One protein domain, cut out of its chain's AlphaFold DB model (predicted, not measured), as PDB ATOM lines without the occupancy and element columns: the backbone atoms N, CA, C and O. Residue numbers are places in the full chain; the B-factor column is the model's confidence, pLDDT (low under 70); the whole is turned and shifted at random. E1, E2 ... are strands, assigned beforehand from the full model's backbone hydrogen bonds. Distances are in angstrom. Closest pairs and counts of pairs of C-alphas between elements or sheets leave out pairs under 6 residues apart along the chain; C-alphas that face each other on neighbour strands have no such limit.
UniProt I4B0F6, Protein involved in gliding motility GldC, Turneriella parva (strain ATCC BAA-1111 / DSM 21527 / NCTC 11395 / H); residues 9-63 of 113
ATOM      1  N   ILE A   9     131.228 119.257 106.398       92.94
ATOM      2  CA  ILE A   9     132.560 119.781 106.692       92.94
ATOM      3  C   ILE A   9     133.494 119.160 105.662       92.94
ATOM      4  O   ILE A   9     133.584 117.936 105.573       92.94
ATOM      5  N   ILE A  10     134.169 119.995 104.880       94.75
ATOM      6  CA  ILE A  10     135.082 119.550 103.827       94.75
ATOM      7  C   ILE A  10     136.492 119.937 104.244       94.75
ATOM      8  O   ILE A  10     136.756 121.120 104.428       94.75
ATOM      9  N   ILE A  11     137.386 118.956 104.368       95.12
ATOM     10  CA  ILE A  11     138.823 119.171 104.573       95.12
ATOM     11  C   ILE A  11     139.527 118.762 103.282       95.12
ATOM     12  O   ILE A  11     139.344 117.641 102.805       95.12
ATOM     13  N   ARG A  12     140.309 119.670 102.705       95.88
ATOM     14  CA  ARG A  12     141.125 119.421 101.515       95.88
ATOM     15  C   ARG A  12     142.587 119.429 101.916       95.88
ATOM     16  O   ARG A  12     143.041 120.340 102.601       95.88
ATOM     17  N   VAL A  13     143.308 118.408 101.470       95.81
ATOM     18  CA  VAL A  13     144.741 118.256 101.714       95.81
ATOM     19  C   VAL A  13     145.436 118.188 100.363       95.81
ATOM     20  O   VAL A  13     145.166 117.285  99.573       95.81
ATOM     21  N   GLY A  14     146.307 119.155 100.092       94.94
ATOM     22  CA  GLY A  14     147.238 119.099  98.972       94.94
ATOM     23  C   GLY A  14     148.490 118.341  99.391       94.94
ATOM     24  O   GLY A  14     149.086 118.673 100.416       94.94
ATOM     25  N   LEU A  15     148.870 117.329  98.614       92.75
ATOM     26  CA  LEU A  15     150.066 116.521  98.832       92.75
ATOM     27  C   LEU A  15     151.103 116.819  97.748       92.75
ATOM     28  O   LEU A  15     150.737 117.080  96.601       92.75
ATOM     29  N   ASP A  16     152.377 116.712  98.104       90.19
ATOM     30  CA  ASP A  16     153.460 116.724  97.126       90.19
ATOM     31  C   ASP A  16     153.627 115.366  96.414       90.19
ATOM     32  O   ASP A  16     152.879 114.405  96.620       90.19
ATOM     33  N   LYS A  17     154.663 115.276  95.573       92.25
ATOM     34  CA  LYS A  17     155.048 114.054  94.848       92.25
ATOM     35  C   LYS A  17     155.410 112.861  95.749       92.25
ATOM     36  O   LYS A  17     155.375 111.731  95.272       92.25
ATOM     37  N   ASP A  18     155.758 113.112  97.010       90.50
ATOM     38  CA  ASP A  18     156.174 112.117  98.001       90.50
ATOM     39  C   ASP A  18     155.048 111.852  99.029       90.50
ATOM     40  O   ASP A  18     155.276 111.227 100.066       90.50
ATOM     41  N   ALA A  19     153.818 112.294  98.724       86.06
ATOM     42  CA  ALA A  19     152.615 112.177  99.549       86.06
ATOM     43  C   ALA A  19     152.680 112.912 100.903       86.06
ATOM     44  O   ALA A  19     151.986 112.543 101.853       86.06
ATOM     45  N   ILE A  20     153.475 113.980 100.994       86.94
ATOM     46  CA  ILE A  20     153.595 114.815 102.190       86.94
ATOM     47  C   ILE A  20     152.652 116.028 102.077       86.94
ATOM     48  O   ILE A  20     152.649 116.685 101.034       86.94
ATOM     49  N   PRO A  21     151.877 116.379 103.126       90.19
ATOM     50  CA  PRO A  21     151.001 117.550 103.103       90.19
ATOM     51  C   PRO A  21     151.743 118.875 102.874       90.19
ATOM     52  O   PRO A  21     152.610 119.272 103.654       90.19
ATOM     53  N   GLU A  22     151.354 119.592 101.819       93.50
ATOM     54  CA  GLU A  22     151.823 120.949 101.499       93.50
ATOM     55  C   GLU A  22     150.787 122.021 101.840       93.50
ATOM     56  O   GLU A  22     151.141 123.150 102.162       93.50
ATOM     57  N   SER A  23     149.497 121.686 101.773       95.50
ATOM     58  CA  SER A  23     148.426 122.631 102.091       95.50
ATOM     59  C   SER A  23     147.232 121.931 102.715       95.50
ATOM     60  O   SER A  23     146.898 120.801 102.356       95.50
ATOM     61  N   ILE A  24     146.583 122.624 103.646       96.44
ATOM     62  CA  ILE A  24     145.334 122.188 104.256       96.44
ATOM     63  C   ILE A  24     144.354 123.356 104.172       96.44
ATOM     64  O   ILE A  24     144.674 124.492 104.530       96.44
ATOM     65  N   SER A  25     143.149 123.079 103.691       95.75
ATOM     66  CA  SER A  25     142.025 124.006 103.776       95.75
ATOM     67  C   SER A  25     140.783 123.292 104.278       95.75
ATOM     68  O   SER A  25     140.636 122.077 104.131       95.75
ATOM     69  N   TRP A  26     139.885 124.042 104.903       95.31
ATOM     70  CA  TRP A  26     138.631 123.502 105.389       95.31
ATOM     71  C   TRP A  26     137.474 124.464 105.138       95.31
ATOM     72  O   TRP A  26     137.634 125.682 105.102       95.31
ATOM     73  N   LEU A  27     136.291 123.893 104.948       94.62
ATOM     74  CA  LEU A  27     135.037 124.611 104.786       94.62
ATOM     75  C   LEU A  27     134.001 123.971 105.702       94.62
ATOM     76  O   LEU A  27     133.824 122.752 105.683       94.62
ATOM     77  N   ALA A  28     133.295 124.794 106.470       92.19
ATOM     78  CA  ALA A  28     132.175 124.355 107.288       92.19
ATOM     79  C   ALA A  28     130.982 125.309 107.150       92.19
ATOM     80  O   ALA A  28     131.149 126.485 106.814       92.19
ATOM     81  N   PRO A  29     129.759 124.837 107.431       84.81
ATOM     82  CA  PRO A  29     128.575 125.668 107.337       84.81
ATOM     83  C   PRO A  29     128.614 126.726 108.438       84.81
ATOM     84  O   PRO A  29     128.757 126.402 109.615       84.81
ATOM     85  N   GLY A  30     128.472 127.992 108.047       77.56
ATOM     86  CA  GLY A  30     128.576 129.126 108.966       77.56
ATOM     87  C   GLY A  30     129.984 129.713 109.104       77.56
ATOM     88  O   GLY A  30     130.143 130.660 109.868       77.56
ATOM     89  N   ALA A  31     130.984 129.217 108.363       77.44
ATOM     90  CA  ALA A  31     132.257 129.922 108.222       77.44
ATOM     91  C   ALA A  31     132.012 131.285 107.552       77.44
ATOM     92  O   ALA A  31     131.462 131.355 106.450       77.44
ATOM     93  N   SER A  32     132.395 132.379 108.217       73.19
ATOM     94  CA  SER A  32     132.128 133.742 107.737       73.19
ATOM     95  C   SER A  32     132.900 134.085 106.463       73.19
ATOM     96  O   SER A  32     132.468 134.939 105.696       73.19
ATOM     97  N   ASN A  33     134.029 133.410 106.241       79.25
ATOM     98  CA  ASN A  33     134.992 133.735 105.194       79.25
ATOM     99  C   ASN A  33     135.039 132.686 104.069       79.25
ATOM    100  O   ASN A  33     135.916 132.748 103.211       79.25
ATOM    101  N   GLY A  34     134.104 131.729 104.052       88.19
ATOM    102  CA  GLY A  34     134.138 130.613 103.109       88.19
ATOM    103  C   GLY A  34     135.206 129.584 103.483       88.19
ATOM    104  O   GLY A  34     135.213 129.086 104.605       88.19
ATOM    105  N   GLU A  35     136.052 129.206 102.524       92.81
ATOM    106  CA  GLU A  35     137.121 128.225 102.736       92.81
ATOM    107  C   GLU A  35     138.337 128.871 103.413       92.81
ATOM    108  O   GLU A  35     138.861 129.884 102.946       92.81
ATOM    109  N   GLU A  36     138.808 128.262 104.499       93.69
ATOM    110  CA  GLU A  36     139.900 128.775 105.322       93.69
ATOM    111  C   GLU A  36     141.123 127.860 105.253       93.69
ATOM    112  O   GLU A  36     141.003 126.636 105.180       93.69
ATOM    113  N   LYS A  37     142.319 128.453 105.292       94.56
ATOM    114  CA  LYS A  37     143.583 127.709 105.350       94.56
ATOM    115  C   LYS A  37     143.900 127.290 106.783       94.56
ATOM    116  O   LYS A  37     143.587 128.013 107.725       94.56
ATOM    117  N   ALA A  38     144.561 126.150 106.922       94.50
ATOM    118  CA  ALA A  38     145.107 125.666 108.180       94.50
ATOM    119  C   ALA A  38     146.508 125.085 107.956       94.50
ATOM    120  O   ALA A  38     146.822 124.618 106.863       94.50
ATOM    121  N   ASP A  39     147.317 125.073 109.011       95.06
ATOM    122  CA  ASP A  39     148.647 124.454 108.986       95.06
ATOM    123  C   ASP A  39     148.647 123.053 109.607       95.06
ATOM    124  O   ASP A  39     149.521 122.245 109.317       95.06
ATOM    125  N   ALA A  40     147.642 122.722 110.422       95.56
ATOM    126  CA  ALA A  40     147.450 121.384 110.967       95.56
ATOM    127  C   ALA A  40     145.997 121.119 111.357       95.56
ATOM    128  O   ALA A  40     145.231 122.040 111.655       95.56
ATOM    129  N   PHE A  41     145.641 119.837 111.419       94.75
ATOM    130  CA  PHE A  41     144.441 119.371 112.100       94.75
ATOM    131  C   PHE A  41     144.663 117.991 112.725       94.75
ATOM    132  O   PHE A  41     145.494 117.202 112.281       94.75
ATOM    133  N   MET A  42     143.853 117.705 113.742       94.88
ATOM    134  CA  MET A  42     143.695 116.381 114.338       94.88
ATOM    135  C   MET A  42     142.206 116.051 114.313       94.88
ATOM    136  O   MET A  42     141.394 116.781 114.893       94.88
ATOM    137  N   LEU A  43     141.842 114.984 113.605       94.00
ATOM    138  CA  LEU A  43     140.472 114.495 113.500       94.00
ATOM    139  C   LEU A  43     140.343 113.194 114.285       94.00
ATOM    140  O   LEU A  43     141.093 112.256 114.058       94.00
ATOM    141  N   SER A  44     139.352 113.133 115.171       94.38
ATOM    142  CA  SER A  44     139.039 111.964 115.994       94.38
ATOM    143  C   SER A  44     137.540 111.694 115.910       94.38
ATOM    144  O   SER A  44     136.723 112.527 116.308       94.38
ATOM    145  N   LEU A  45     137.175 110.549 115.335       94.25
ATOM    146  CA  LEU A  45     135.800 110.106 115.124       94.25
ATOM    147  C   LEU A  45     135.524 108.890 116.005       94.25
ATOM    148  O   LEU A  45     136.054 107.806 115.765       94.25
ATOM    149  N   PHE A  46     134.683 109.066 117.022       94.12
ATOM    150  CA  PHE A  46     134.314 107.993 117.939       94.12
ATOM    151  C   PHE A  46     133.189 107.125 117.363       94.12
ATOM    152  O   PHE A  46     132.086 107.610 117.097       94.12
ATOM    153  N   SER A  47     133.447 105.826 117.219       94.31
ATOM    154  CA  SER A  47     132.431 104.827 116.903       94.31
ATOM    155  C   SER A  47     131.730 104.370 118.178       94.31
ATOM    156  O   SER A  47     132.305 103.695 119.032       94.31
ATOM    157  N   GLY A  48     130.445 104.705 118.297       92.06
ATOM    158  CA  GLY A  48     129.633 104.300 119.442       92.06
ATOM    159  C   GLY A  48     129.394 102.790 119.540       92.06
ATOM    160  O   GLY A  48     129.195 102.310 120.659       92.06
ATOM    161  N   SER A  49     129.415 102.061 118.414       94.00
ATOM    162  CA  SER A  49     129.242 100.601 118.379       94.00
ATOM    163  C   SER A  49     130.512  99.886 118.826       94.00
ATOM    164  O   SER A  49     130.466  99.071 119.740       94.00
ATOM    165  N   GLU A  50     131.647 100.268 118.242       94.44
ATOM    166  CA  GLU A  50     132.935  99.605 118.470       94.44
ATOM    167  C   GLU A  50     133.649 100.112 119.726       94.44
ATOM    168  O   GLU A  50     134.588  99.483 120.200       94.44
ATOM    169  N   LYS A  51     133.223 101.260 120.270       93.12
ATOM    170  CA  LYS A  51     133.907 101.970 121.364       93.12
ATOM    171  C   LYS A  51     135.367 102.304 121.033       93.12
ATOM    172  O   LYS A  51     136.220 102.326 121.915       93.12
ATOM    173  N   THR A  52     135.641 102.601 119.767       93.12
ATOM    174  CA  THR A  52     136.968 102.959 119.252       93.12
ATOM    175  C   THR A  52     136.940 104.304 118.538       93.12
ATOM    176  O   THR A  52     135.877 104.834 118.212       93.12
ATOM    177  N   THR A  53     138.125 104.854 118.284       92.62
ATOM    178  CA  THR A  53     138.308 106.091 117.526       92.62
ATOM    179  C   THR A  53     139.004 105.794 116.203       92.62
ATOM    180  O   THR A  53     140.009 105.085 116.181       92.62
ATOM    181  N   LEU A  54     138.503 106.379 115.116       91.44
ATOM    182  CA  LEU A  54     139.228 106.523 113.853       91.44
ATOM    183  C   LEU A  54     139.799 107.936 113.780       91.44
ATOM    184  O   LEU A  54     139.109 108.886 114.155       91.44
ATOM    185  N   GLY A  55     141.031 108.087 113.301       90.69
ATOM    186  CA  GLY A  55     141.674 109.394 113.271       90.69
ATOM    187  C   GLY A  55     142.540 109.650 112.051       90.69
ATOM    188  O   GLY A  55     142.978 108.720 111.373       90.69
ATOM    189  N   ILE A  56     142.727 110.938 111.774       91.38
ATOM    190  CA  ILE A  56     143.637 111.470 110.761       91.38
ATOM    191  C   ILE A  56     144.315 112.688 111.380       91.38
ATOM    192  O   ILE A  56     143.631 113.637 111.773       91.38
ATOM    193  N   ASP A  57     145.644 112.666 111.409       92.81
ATOM    194  CA  ASP A  57     146.471 113.718 111.990       92.81
ATOM    195  C   ASP A  57     147.465 114.183 110.930       92.81
ATOM    196  O   ASP A  57     148.328 113.415 110.506       92.81
ATOM    197  N   LEU A  58     147.315 115.420 110.459       93.00
ATOM    198  CA  LEU A  58     148.157 115.978 109.402       93.00
ATOM    199  C   LEU A  58     148.587 117.396 109.753       93.00
ATOM    200  O   LEU A  58     147.831 118.171 110.343       93.00
ATOM    201  N   TRP A  59     149.797 117.739 109.328       94.56
ATOM    202  CA  TRP A  59     150.371 119.073 109.432       94.56
ATOM    203  C   TRP A  59     151.197 119.385 108.187       94.56
ATOM    204  O   TRP A  59     151.726 118.478 107.539       94.56
ATOM    205  N   THR A  60     151.278 120.663 107.833       92.62
ATOM    206  CA  THR A  60     152.084 121.141 106.711       92.62
ATOM    207  C   THR A  60     153.564 121.127 107.082       92.62
ATOM    208  O   THR A  60     153.944 121.292 108.244       92.62
ATOM    209  N   LYS A  61     154.432 120.952 106.082       88.12
ATOM    210  CA  LYS A  61     155.894 120.961 106.278       88.12
ATOM    211  C   LYS A  61     156.436 122.262 106.874       88.12
ATOM    212  O   LYS A  61     157.460 122.235 107.547       88.12
ATOM    213  N   GLU A  62     155.762 123.377 106.603       88.38
ATOM    214  CA  GLU A  62     156.166 124.716 107.046       88.38
ATOM    215  C   GLU A  62     155.825 124.983 108.518       88.38
ATOM    216  O   GLU A  62     156.278 125.975 109.089       88.38
ATOM    217  N   MET A  63     155.035 124.109 109.152       92.19
ATOM    218  CA  MET A  63     154.648 124.284 110.544       92.19
ATOM    219  C   MET A  63     155.861 124.112 111.465       92.19
ATOM    220  O   MET A  63     156.433 123.027 111.594       92.19
TER     221      MET A  63
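What this domain is: This is residues 9 to 63 of the 113 residues of the protein "Protein involved in gliding motility GldC" of Turneriella parva (strain ATCC BAA-1111 / DSM 21527 / NCTC 11395 / H) (UniProt I4B0F6). A small three-strand sheet, E1, E2 and E3, is joined at a corner to a long two-strand hairpin, E4 and E5, that reaches away from it like an arm, with few contacts between the two. At the corner E3 runs on into E4 across one residue, turning by 94 degrees. The 55 printed residues hold five named strands, E1 to E5 in chain order, and no named helix; the class is all strand, and both sheets, E1 - E2 - E3 and E4 - E5, are antiparallel. The whole is loose, with a radius of gyration of the C-alphas of 13.4 A, and flat, spanning 36 by 33 by 17 A.

Where its parts are: E1, residues 10 to 15, begins at C-alpha 10 (135.082, 119.550, 103.827) and is 16.1 A long. E2, residues 21 to 27, measures 17.5 A. E3 is residues 36 to 38, 6.7 A. E4, residues 40 to 47, and E5, residues 52 to 59, are 23.1 A each; E5 ends at C-alpha 59 (150.371, 119.073, 109.432).

How they stand to each other: E1, E2 and E3 form a meander, each strand the antiparallel neighbour of the one before. In the hairpin E1 and E2, N 12 and O 25 are 2.8 A apart, within hydrogen-bond range. In the hairpin E2 and E3, N 26 and O 36 are 2.8 A apart. E3 and E4 meet only through their link. In the hairpin E4 and E5, at 171 degrees, N 45 and O 54 are 2.8 A apart. The closest C-alphas of E2 and E5 are those of Pro 21 and Trp 59, 6.5 A. E1 is apart from E4 and E5.

The domain as a whole: The C-alphas farthest apart, of Ser 49 and Glu 62, are 37.9 A apart. The printed part has no cut, no link is long, and no printed residue is under 70 in pLDDT.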